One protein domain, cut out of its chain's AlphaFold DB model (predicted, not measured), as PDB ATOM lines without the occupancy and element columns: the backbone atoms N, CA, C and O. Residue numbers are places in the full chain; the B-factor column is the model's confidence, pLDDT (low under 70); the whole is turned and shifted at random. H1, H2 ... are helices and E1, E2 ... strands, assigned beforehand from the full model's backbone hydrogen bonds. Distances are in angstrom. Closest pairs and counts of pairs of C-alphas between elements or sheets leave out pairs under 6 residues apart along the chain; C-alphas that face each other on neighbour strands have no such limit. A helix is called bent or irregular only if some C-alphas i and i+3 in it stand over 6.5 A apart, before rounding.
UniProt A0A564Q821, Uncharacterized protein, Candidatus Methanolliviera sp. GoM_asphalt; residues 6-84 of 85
ATOM      1  N   ASP A   6     183.192 126.068 220.259       96.94
ATOM      2  CA  ASP A   6     183.527 127.213 219.422       96.94
ATOM      3  C   ASP A   6     182.696 128.422 219.876       96.94
ATOM      4  O   ASP A   6     181.467 128.352 219.918       96.94
ATOM      5  N   LEU A   7     183.361 129.532 220.182       96.94
ATOM      6  CA  LEU A   7     182.743 130.844 220.360       96.94
ATOM      7  C   LEU A   7     182.933 131.647 219.074       96.94
ATOM      8  O   LEU A   7     184.063 131.923 218.672       96.94
ATOM      9  N   ILE A   8     181.834 132.031 218.426       94.94
ATOM     10  CA  ILE A   8     181.873 132.872 217.223       94.94
ATOM     11  C   ILE A   8     182.483 134.224 217.576       94.94
ATOM     12  O   ILE A   8     182.031 134.863 218.519       94.94
ATOM     13  N   ILE A   9     183.473 134.679 216.801       94.88
ATOM     14  CA  ILE A   9     184.022 136.029 216.955       94.88
ATOM     15  C   ILE A   9     183.027 137.020 216.336       94.88
ATOM     16  O   ILE A   9     182.829 136.983 215.115       94.88
ATOM     17  N   PRO A  10     182.393 137.909 217.126       87.69
ATOM     18  CA  PRO A  10     181.416 138.842 216.586       87.69
ATOM     19  C   PRO A  10     182.045 139.827 215.591       87.69
ATOM     20  O   PRO A  10     183.209 140.222 215.740       87.69
ATOM     21  N   PRO A  11     181.277 140.294 214.591       84.62
ATOM     22  CA  PRO A  11     181.720 141.392 213.746       84.62
ATOM     23  C   PRO A  11     181.973 142.644 214.598       84.62
ATOM     24  O   PRO A  11     181.211 142.956 215.510       84.62
ATOM     25  N   GLY A  12     183.051 143.369 214.297       85.69
ATOM     26  CA  GLY A  12     183.466 144.555 215.057       85.69
ATOM     27  C   GLY A  12     184.524 144.285 216.130       85.69
ATOM     28  O   GLY A  12     185.156 145.230 216.604       85.69
ATOM     29  N   VAL A  13     184.815 143.019 216.459       92.75
ATOM     30  CA  VAL A  13     185.997 142.690 217.267       92.75
ATOM     31  C   VAL A  13     187.259 142.977 216.453       92.75
ATOM     32  O   VAL A  13     187.506 142.384 215.405       92.75
ATOM     33  N   SER A  14     188.078 143.915 216.928       92.50
ATOM     34  CA  SER A  14     189.333 144.279 216.262       92.50
ATOM     35  C   SER A  14     190.369 143.157 216.342       92.50
ATOM     36  O   SER A  14     190.469 142.486 217.368       92.50
ATOM     37  N   GLN A  15     191.231 143.051 215.328       94.25
ATOM     38  CA  GLN A  15     192.323 142.068 215.285       94.25
ATOM     39  C   GLN A  15     193.231 142.102 216.525       94.25
ATOM     40  O   GLN A  15     193.644 141.049 216.997       94.25
ATOM     41  N   SER A  16     193.509 143.283 217.089       94.75
ATOM     42  CA  SER A  16     194.300 143.403 218.321       94.75
ATOM     43  C   SER A  16     193.641 142.690 219.504       94.75
ATOM     44  O   SER A  16     194.303 141.923 220.190       94.75
ATOM     45  N   THR A  17     192.328 142.854 219.682       95.00
ATOM     46  CA  THR A  17     191.551 142.139 220.706       95.00
ATOM     47  C   THR A  17     191.586 140.626 220.483       95.00
ATOM     48  O   THR A  17     191.724 139.885 221.449       95.00
ATOM     49  N   ILE A  18     191.537 140.149 219.231       96.56
ATOM     50  CA  ILE A  18     191.677 138.712 218.924       96.56
ATOM     51  C   ILE A  18     193.054 138.196 219.367       96.56
ATOM     52  O   ILE A  18     193.148 137.162 220.024       96.56
ATOM     53  N   VAL A  19     194.122 138.937 219.057       96.75
ATOM     54  CA  VAL A  19     195.487 138.601 219.488       96.75
ATOM     55  C   VAL A  19     195.610 138.611 221.015       96.75
ATOM     56  O   VAL A  19     196.265 137.736 221.578       96.75
ATOM     57  N   ASP A  20     194.989 139.576 221.691       96.88
ATOM     58  CA  ASP A  20     195.006 139.661 223.152       96.88
ATOM     59  C   ASP A  20     194.279 138.485 223.800       96.88
ATOM     60  O   ASP A  20     194.760 137.967 224.804       96.88
ATOM     61  N   VAL A  21     193.167 138.028 223.215       97.81
ATOM     62  CA  VAL A  21     192.448 136.836 223.681       97.81
ATOM     63  C   VAL A  21     193.349 135.603 223.614       97.81
ATOM     64  O   VAL A  21     193.549 134.954 224.634       97.81
ATOM     65  N   VAL A  22     193.973 135.329 222.465       97.56
ATOM     66  CA  VAL A  22     194.861 134.157 222.289       97.56
ATOM     67  C   VAL A  22     196.070 134.196 223.230       97.56
ATOM     68  O   VAL A  22     196.586 133.163 223.636       97.56
ATOM     69  N   LYS A  23     196.550 135.389 223.594       97.50
ATOM     70  CA  LYS A  23     197.660 135.540 224.549       97.50
ATOM     71  C   LYS A  23     197.240 135.358 226.007       97.50
ATOM     72  O   LYS A  23     198.086 135.006 226.825       97.50
ATOM     73  N   LYS A  24     195.994 135.697 226.349       97.81
ATOM     74  CA  LYS A  24     195.494 135.725 227.733       97.81
ATOM     75  C   LYS A  24     194.783 134.437 228.139       97.81
ATOM     76  O   LYS A  24     194.800 134.106 229.319       97.81
ATOM     77  N   PHE A  25     194.165 133.747 227.188       97.75
ATOM     78  CA  PHE A  25     193.326 132.578 227.422       97.75
ATOM     79  C   PHE A  25     193.858 131.380 226.631       97.75
ATOM     80  O   PHE A  25     194.424 131.554 225.553       97.75
ATOM     81  N   ASP A  26     193.654 130.166 227.147       97.06
ATOM     82  CA  ASP A  26     194.033 128.919 226.466       97.06
ATOM     83  C   ASP A  26     193.016 128.569 225.368       97.06
ATOM     84  O   ASP A  26     192.189 127.663 225.496       97.06
ATOM     85  N   VAL A  27     193.020 129.363 224.297       97.62
ATOM     86  CA  VAL A  27     192.118 129.203 223.155       97.62
ATOM     87  C   VAL A  27     192.870 129.294 221.836       97.62
ATOM     88  O   VAL A  27     193.788 130.094 221.660       97.62
ATOM     89  N   ASP A  28     192.407 128.510 220.869       97.31
ATOM     90  CA  ASP A  28     192.864 128.569 219.486       97.31
ATOM     91  C   ASP A  28     191.938 129.472 218.660       97.31
ATOM     92  O   ASP A  28     190.750 129.594 218.957       97.31
ATOM     93  N   VAL A  29     192.441 130.052 217.569       97.25
ATOM     94  CA  VAL A  29     191.589 130.662 216.534       97.25
ATOM     95  C   VAL A  29     191.421 129.667 215.398       97.25
ATOM     96  O   VAL A  29     192.398 129.104 214.907       97.25
ATOM     97  N   ALA A  30     190.183 129.457 214.961       96.44
ATOM     98  CA  ALA A  30     189.878 128.567 213.852       96.44
ATOM     99  C   ALA A  30     188.848 129.180 212.901       96.44
ATOM    100  O   ALA A  30     188.068 130.048 213.283       96.44
ATOM    101  N   GLU A  31     188.820 128.683 211.669       95.38
ATOM    102  CA  GLU A  31     187.765 128.999 210.708       95.38
ATOM    103  C   GLU A  31     186.638 127.965 210.774       95.38
ATOM    104  O   GLU A  31     186.873 126.757 210.924       95.38
ATOM    105  N   ARG A  32     185.397 128.434 210.654       93.75
ATOM    106  CA  ARG A  32     184.213 127.596 210.467       93.75
ATOM    107  C   ARG A  32     183.437 128.063 209.260       93.75
ATOM    108  O   ARG A  32     183.107 129.240 209.143       93.75
ATOM    109  N   GLU A  33     183.119 127.113 208.397       92.06
ATOM    110  CA  GLU A  33     182.138 127.324 207.352       92.06
ATOM    111  C   GLU A  33     180.750 127.316 207.996       92.06
ATOM    112  O   GLU A  33     180.343 126.336 208.625       92.06
ATOM    113  N   VAL A  34     180.039 128.432 207.882       85.56
ATOM    114  CA  VAL A  34     178.674 128.579 208.374       85.56
ATOM    115  C   VAL A  34     177.772 129.055 207.253       85.56
ATOM    116  O   VAL A  34     178.134 129.898 206.428       85.56
ATOM    117  N   GLN A  35     176.561 128.518 207.242       82.62
ATOM    118  CA  GLN A  35     175.505 129.017 206.385       82.62
ATOM    119  C   GLN A  35     174.780 130.141 207.127       82.62
ATOM    120  O   GLN A  35     174.181 129.917 208.178       82.62
ATOM    121  N   VAL A  36     174.843 131.349 206.579       74.94
ATOM    122  CA  VAL A  36     174.151 132.522 207.111       74.94
ATOM    123  C   VAL A  36     172.963 132.866 206.219       74.94
ATOM    124  O   VAL A  36     173.064 132.870 204.990       74.94
ATOM    125  N   ASN A  37     171.832 133.169 206.850       66.69
ATOM    126  CA  ASN A  37     170.662 133.709 206.168       66.69
ATOM    127  C   ASN A  37     170.740 135.234 206.299       66.69
ATOM    128  O   ASN A  37     170.546 135.771 207.390       66.69
ATOM    129  N   TYR A  38     171.078 135.941 205.222       58.03
ATOM    130  CA  TYR A  38     171.022 137.403 205.218       58.03
ATOM    131  C   TYR A  38     169.602 137.879 204.904       58.03
ATOM    132  O   TYR A  38     168.927 137.318 204.050       58.03
ATOM    133  N   ALA A  39     169.185 138.977 205.537       53.53
ATOM    134  CA  ALA A  39     167.999 139.741 205.139       53.53
ATOM    135  C   ALA A  39     168.304 140.798 204.046       53.53
ATOM    136  O   ALA A  39     167.460 141.639 203.750       53.53
ATOM    137  N   ILE A  40     169.515 140.796 203.467       48.25
ATOM    138  CA  ILE A  40     169.963 141.771 202.462       48.25
ATOM    139  C   ILE A  40     170.387 141.007 201.197       48.25
ATOM    140  O   ILE A  40     171.528 140.566 201.090       48.25
ATOM    141  N   GLY A  41     169.451 140.840 200.255       57.53
ATOM    142  CA  GLY A  41     169.645 140.144 198.972       57.53
ATOM    143  C   GLY A  41     168.679 138.970 198.752       57.53
ATOM    144  O   GLY A  41     168.107 138.449 199.700       57.53
ATOM    145  N   THR A  42     168.483 138.565 197.494       55.12
ATOM    146  CA  THR A  42     167.552 137.501 197.047       55.12
ATOM    147  C   THR A  42     168.064 136.072 197.268       55.12
ATOM    148  O   THR A  42     167.487 135.127 196.735       55.12
ATOM    149  N   GLU A  43     169.176 135.896 197.979       60.81
ATOM    150  CA  GLU A  43     169.792 134.588 198.186       60.81
ATOM    151  C   GLU A  43     169.500 134.091 199.600       60.81
ATOM    152  O   GLU A  43     170.053 134.587 200.579       60.81
ATOM    153  N   ASP A  44     168.650 133.070 199.697       61.94
ATOM    154  CA  ASP A  44     168.188 132.524 200.975       61.94
ATOM    155  C   ASP A  44     169.299 131.839 201.795       61.94
ATOM    156  O   ASP A  44     169.070 131.477 202.950       61.94
ATOM    157  N   LYS A  45     170.485 131.591 201.211       65.50
ATOM    158  CA  LYS A  45     171.542 130.755 201.805       65.50
ATOM    159  C   LYS A  45     172.930 131.150 201.304       65.50
ATOM    160  O   LYS A  45     173.356 130.708 200.241       65.50
ATOM    161  N   VAL A  46     173.662 131.927 202.096       73.25
ATOM    162  CA  VAL A  46     175.034 132.329 201.769       73.25
ATOM    163  C   VAL A  46     176.012 131.590 202.682       73.25
ATOM    164  O   VAL A  46     175.881 131.630 203.903       73.25
ATOM    165  N   VAL A  47     177.008 130.918 202.100       79.88
ATOM    166  CA  VAL A  47     178.084 130.256 202.855       79.88
ATOM    167  C   VAL A  47     179.206 131.258 203.139       79.88
ATOM    168  O   VAL A  47     179.612 132.036 202.262       79.88
ATOM    169  N   ARG A  48     179.687 131.281 204.383       83.00
ATOM    170  CA  ARG A  48     180.777 132.150 204.839       83.00
ATOM    171  C   ARG A  48     181.732 131.389 205.745       83.00
ATOM    172  O   ARG A  48     181.298 130.645 206.617       83.00
ATOM    173  N   ASN A  49     183.021 131.665 205.583       88.88
ATOM    174  CA  ASN A  49     184.036 131.269 206.552       88.88
ATOM    175  C   ASN A  49     184.116 132.357 207.621       88.88
ATOM    176  O   ASN A  49     184.449 133.503 207.320       88.88
ATOM    177  N   ILE A  50     183.758 132.005 208.853       91.25
ATOM    178  CA  ILE A  50     183.853 132.882 210.021       91.25
ATOM    179  C   ILE A  50     184.989 132.429 210.927       91.25
ATOM    180  O   ILE A  50     185.350 131.251 210.947       91.25
ATOM    181  N   LEU A  51     185.519 133.360 211.713       95.69
ATOM    182  CA  LEU A  51     186.474 133.039 212.764       95.69
ATOM    183  C   LEU A  51     185.747 132.682 214.060       95.69
ATOM    184  O   LEU A  51     184.731 133.288 214.413       95.69
ATOM    185  N   VAL A  52     186.306 131.714 214.778       97.31
ATOM    186  CA  VAL A  52     185.853 131.277 216.099       97.31
ATOM    187  C   VAL A  52     187.046 131.142 217.047       97.31
ATOM    188  O   VAL A  52     188.145 130.793 216.611       97.31
ATOM    189  N   PHE A  53     186.822 131.372 218.339       98.06
ATOM    190  CA  PHE A  53     187.716 130.902 219.396       98.06
ATOM    191  C   PHE A  53     187.335 129.475 219.777       98.06
ATOM    192  O   PHE A  53     186.163 129.208 220.037       98.06
ATOM    193  N   ARG A  54     188.307 128.562 219.829       97.88
ATOM    194  CA  ARG A  54     188.094 127.161 220.194       97.88
ATOM    195  C   ARG A  54     188.797 126.831 221.505       97.88
ATOM    196  O   ARG A  54     190.017 126.930 221.587       97.88
ATOM    197  N   GLY A  55     188.041 126.368 222.495       97.25
ATOM    198  CA  GLY A  55     188.537 126.105 223.849       97.25
ATOM    199  C   GLY A  55     187.571 125.259 224.672       97.25
ATOM    200  O   GLY A  55     186.579 124.752 224.139       97.25
ATOM    201  N   ASP A  56     187.860 125.074 225.957       97.38
ATOM    202  CA  ASP A  56     186.872 124.529 226.887       97.38
ATOM    203  C   ASP A  56     185.786 125.573 227.206       97.38
ATOM    204  O   ASP A  56     185.959 126.777 227.007       97.38
ATOM    205  N   HIS A  57     184.636 125.099 227.677       96.38
ATOM    206  CA  HIS A  57     183.451 125.930 227.878       96.38
ATOM    207  C   HIS A  57     183.654 127.071 228.883       96.38
ATOM    208  O   HIS A  57     183.149 128.172 228.665       96.38
ATOM    209  N   GLU A  58     184.373 126.826 229.980       97.00
ATOM    210  CA  GLU A  58     184.525 127.827 231.036       97.00
ATOM    211  C   GLU A  58     185.498 128.922 230.602       97.00
ATOM    212  O   GLU A  58     185.172 130.103 230.726       97.00
ATOM    213  N   THR A  59     186.606 128.554 229.951       97.81
ATOM    214  CA  THR A  59     187.508 129.531 229.323       97.81
ATOM    215  C   THR A  59     186.771 130.397 228.295       97.81
ATOM    216  O   THR A  59     186.946 131.615 228.264       97.81
ATOM    217  N   LEU A  60     185.896 129.816 227.466       98.00
ATOM    218  CA  LEU A  60     185.173 130.584 226.442       98.00
ATOM    219  C   LEU A  60     184.157 131.579 227.024       98.00
ATOM    220  O   LEU A  60     183.986 132.652 226.448       98.00
ATOM    221  N   LYS A  61     183.538 131.293 228.175       97.75
ATOM    222  CA  LYS A  61     182.697 132.281 228.883       97.75
ATOM    223  C   LYS A  61     183.500 133.479 229.382       97.75
ATOM    224  O   LYS A  61     183.027 134.618 229.344       97.75
ATOM    225  N   GLU A  62     184.718 133.241 229.865       98.12
ATOM    226  CA  GLU A  62     185.608 134.326 230.283       98.12
ATOM    227  C   GLU A  62     186.034 135.186 229.087       98.12
ATOM    228  O   GLU A  62     186.066 136.417 229.191       98.12
ATOM    229  N   VAL A  63     186.289 134.548 227.938       98.06
ATOM    230  CA  VAL A  63     186.576 135.225 226.667       98.06
ATOM    231  C   VAL A  63     185.396 136.085 226.212       98.06
ATOM    232  O   VAL A  63     185.606 137.247 225.867       98.06
ATOM    233  N   GLU A  64     184.165 135.566 226.246       97.19
ATOM    234  CA  GLU A  64     182.949 136.327 225.918       97.19
ATOM    235  C   GLU A  64     182.847 137.593 226.780       97.19
ATOM    236  O   GLU A  64     182.810 138.707 226.256       97.19
ATOM    237  N   SER A  65     182.954 137.435 228.102       96.94
ATOM    238  CA  SER A  65     182.914 138.553 229.052       96.94
ATOM    239  C   SER A  65     184.034 139.575 228.815       96.94
ATOM    240  O   SER A  65     183.865 140.773 229.048       96.94
ATOM    241  N   PHE A  66     185.222 139.120 228.404       96.44
ATOM    242  CA  PHE A  66     186.335 140.002 228.060       96.44
ATOM    243  C   PHE A  66     186.042 140.817 226.796       96.44
ATOM    244  O   PHE A  66     186.257 142.029 226.797       96.44
ATOM    245  N   ILE A  67     185.520 140.176 225.748       95.19
ATOM    246  CA  ILE A  67     185.180 140.832 224.481       95.19
ATOM    247  C   ILE A  67     184.083 141.876 224.686       95.19
ATOM    248  O   ILE A  67     184.216 142.989 224.179       95.19
ATOM    249  N   GLU A  68     183.033 141.557 225.446       93.12
ATOM    250  CA  GLU A  68     181.945 142.500 225.734       93.12
ATOM    251  C   GLU A  68     182.457 143.787 226.388       93.12
ATOM    252  O   GLU A  68     182.106 144.884 225.951       93.12
ATOM    253  N   ARG A  69     183.349 143.667 227.381       93.69
ATOM    254  CA  ARG A  69     183.971 144.826 228.037       93.69
ATOM    255  C   ARG A  69     184.831 145.640 227.075       93.69
ATOM    256  O   ARG A  69     184.690 146.854 227.013       93.69
ATOM    257  N   GLU A  70     185.681 144.985 226.288       91.06
ATOM    258  CA  GLU A  70     186.532 145.667 225.301       91.06
ATOM    259  C   GLU A  70     185.715 146.425 224.244       91.06
ATOM    260  O   GLU A  70     186.114 147.503 223.796       91.06
ATOM    261  N   LEU A  71     184.576 145.868 223.824       89.62
ATOM    262  CA  LEU A  71     183.666 146.523 222.888       89.62
ATOM    263  C   LEU A  71     182.948 147.708 223.544       89.62
ATOM    264  O   LEU A  71     182.919 148.786 222.946       89.62
ATOM    265  N   ALA A  72     182.425 147.543 224.762       89.75
ATOM    266  CA  ALA A  72     181.784 148.621 225.514       89.75
ATOM    267  C   ALA A  72     182.745 149.801 225.734       89.75
ATOM    268  O   ALA A  72     182.427 150.931 225.363       89.75
ATOM    269  N   ASP A  73     183.966 149.529 226.197       89.62
ATOM    270  CA  ASP A  73     185.001 150.540 226.419       89.62
ATOM    271  C   ASP A  73     185.344 151.314 225.137       89.62
ATOM    272  O   ASP A  73     185.592 152.524 225.167       89.62
ATOM    273  N   LYS A  74     185.385 150.633 223.985       85.69
ATOM    274  CA  LYS A  74     185.644 151.274 222.686       85.69
ATOM    275  C   LYS A  74     184.493 152.166 222.246       85.69
ATOM    276  O   LYS A  74     184.743 153.259 221.732       85.69
ATOM    277  N   ILE A  75     183.257 151.718 222.442       87.06
ATOM    278  CA  ILE A  75     182.060 152.507 222.142       87.06
ATOM    279  C   ILE A  75     182.048 153.771 223.010       87.06
ATOM    280  O   ILE A  75     181.941 154.878 222.480       87.06
ATOM    281  N   GLU A  76     182.254 153.638 224.321       89.00
ATOM    282  CA  GLU A  76     182.285 154.772 225.251       89.00
ATOM    283  C   GLU A  76     183.380 155.790 224.907       89.00
ATOM    284  O   GLU A  76     183.116 156.994 224.847       89.00
ATOM    285  N   LYS A  77     184.601 155.325 224.609       85.94
ATOM    286  CA  LYS A  77     185.708 156.197 224.177       85.94
ATOM    287  C   LYS A  77     185.389 156.939 222.881       85.94
ATOM    288  O   LYS A  77     185.762 158.103 222.753       85.94
ATOM    289  N   SER A  78     184.689 156.293 221.950       80.00
ATOM    290  CA  SER A  78     184.288 156.914 220.681       80.00
ATOM    291  C   SER A  78     183.295 158.058 220.915       80.00
ATOM    292  O   SER A  78     183.503 159.158 220.409       80.00
ATOM    293  N   PHE A  79     182.294 157.862 221.780       79.38
ATOM    294  CA  PHE A  79     181.360 158.932 222.155       79.38
ATOM    295  C   PHE A  79     182.008 160.050 222.985       79.38
ATOM    296  O   PHE A  79     181.595 161.207 222.901       79.38
ATOM    297  N   HIS A  80     183.023 159.741 223.798       74.38
ATOM    298  CA  HIS A  80     183.772 160.772 224.519       74.38
ATOM    299  C   HIS A  80     184.608 161.638 223.567       74.38
ATOM    300  O   HIS A  80     184.649 162.856 223.729       74.38
ATOM    301  N   PHE A  81     185.220 161.020 222.553       71.75
ATOM    302  CA  PHE A  81     185.965 161.724 221.514       71.75
ATOM    303  C   PHE A  81     185.071 162.707 220.743       71.75
ATOM    304  O   PHE A  81     185.427 163.877 220.617       71.75
ATOM    305  N   GLU A  82     183.876 162.285 220.320       62.78
ATOM    306  CA  GLU A  82     182.930 163.150 219.593       62.78
ATOM    307  C   GLU A  82     182.467 164.371 220.399       62.78
ATOM    308  O   GLU A  82     182.248 165.434 219.831       62.78
ATOM    309  N   ARG A  83     182.353 164.256 221.728       65.38
ATOM    310  CA  ARG A  83     181.977 165.378 222.610       65.38
ATOM    311  C   ARG A  83     183.104 166.386 222.858       65.38
ATOM    312  O   ARG A  83     182.846 167.428 223.457       65.38
ATOM    313  N   SER A  84     184.337 166.040 222.492       61.19
ATOM    314  CA  SER A  84     185.530 166.879 222.671       61.19
ATOM    315  C   SER A  84     185.938 167.660 221.414       61.19
ATOM    316  O   SER A  84     186.898 168.430 221.473       61.19
TER     317      SER A  84
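Overview. This is residues 6 to 84 of the 85 residues of an uncharacterized protein of Candidatus Methanolliviera sp. GoM_asphalt (UniProt A0A564Q821). The model is a wide, open V: one leg is the long, bent hairpin of E2 and E3, the other is the long helix H2, and the legs meet where E3 ends and H2 begins. At that junction the short E1 lies beside the end of E3 and the short helix H1 covers the beginning of E2, while residues 72 to 84, of which 72 to 82 belong to H2, stick out. The printed part has 79 residues with three named strands and two named helices, in the order E1, H1, E2, E3, H2; the sheet runs E1, E3, E2, antiparallel throughout, and the class is mixed, helices and strands. The whole is loose, with a radius of gyration of the C-alphas of 15.3 A, and flat, spanning 43 by 34 by 18 A.

Arrangement. Start at E1, residues 6 to 8, an edge strand antiparallel to the inner strand E3, residues 46 to 55; N 7 and O 53 are within hydrogen-bond range at 2.8 A. Next comes H1, residues 15 to 24, which is on the sheet over the other edge strand, E2, residues 28 to 36; its height is 9.5 A, over a local plane only just fitted, to 6 C-alphas. H1 runs slantwise to the strands, at 44 degrees to E2 on the local plane, and the closest C-alphas are those of Val 22 and Asp 28, 6.6 A apart. E1, H1 and E2 form a split strand-helix-strand unit, two strands running the same way with E3 between them, and its crossover is right-handed. E2 and E3 are an antiparallel hairpin; look at N 30 and O 52, 2.9 A apart, and N 48 and O 34, also 2.9 A. H2, residues 57 to 82, only grazes the sheet with residues 57 to 64; its closest C-alpha pair with E1 is Leu 7 and Leu 60, 6.6 A. H1 and H2 only just touch, with 3 pairs of C-alphas within 8 A, H2 with residues 63 to 70 alone. Their closest C-alphas are those of Val 21 and Val 63, 6.8 A apart, and they run opposite ways at a steep tilt of 39 degrees. In H1 and H2 every O i to N i+4 pair is within hydrogen-bond range.

Along the chain. Find C-alpha 6 at (183.527, 127.213, 219.422), where E1 begins its 6.3 A. H1 covers 14.3 A from C-alpha 15 to C-alpha 24. E2 begins at C-alpha 28, (192.864, 128.569, 219.486), bends by 54 degrees at residue 33 and spans 22.8 A; E3 spans 26.6 A. H2 runs 38.1 A to C-alpha 82 at (182.930, 163.150, 219.593).

Size, cuts and confidence. The two C-alphas farthest apart are those of Asp 44 and Ser 84, 44.2 A. The printed part has no cut and no long link. Its mean pLDDT is 87.2; look for values under 70 at residues 37 to 45 and 82 to 84.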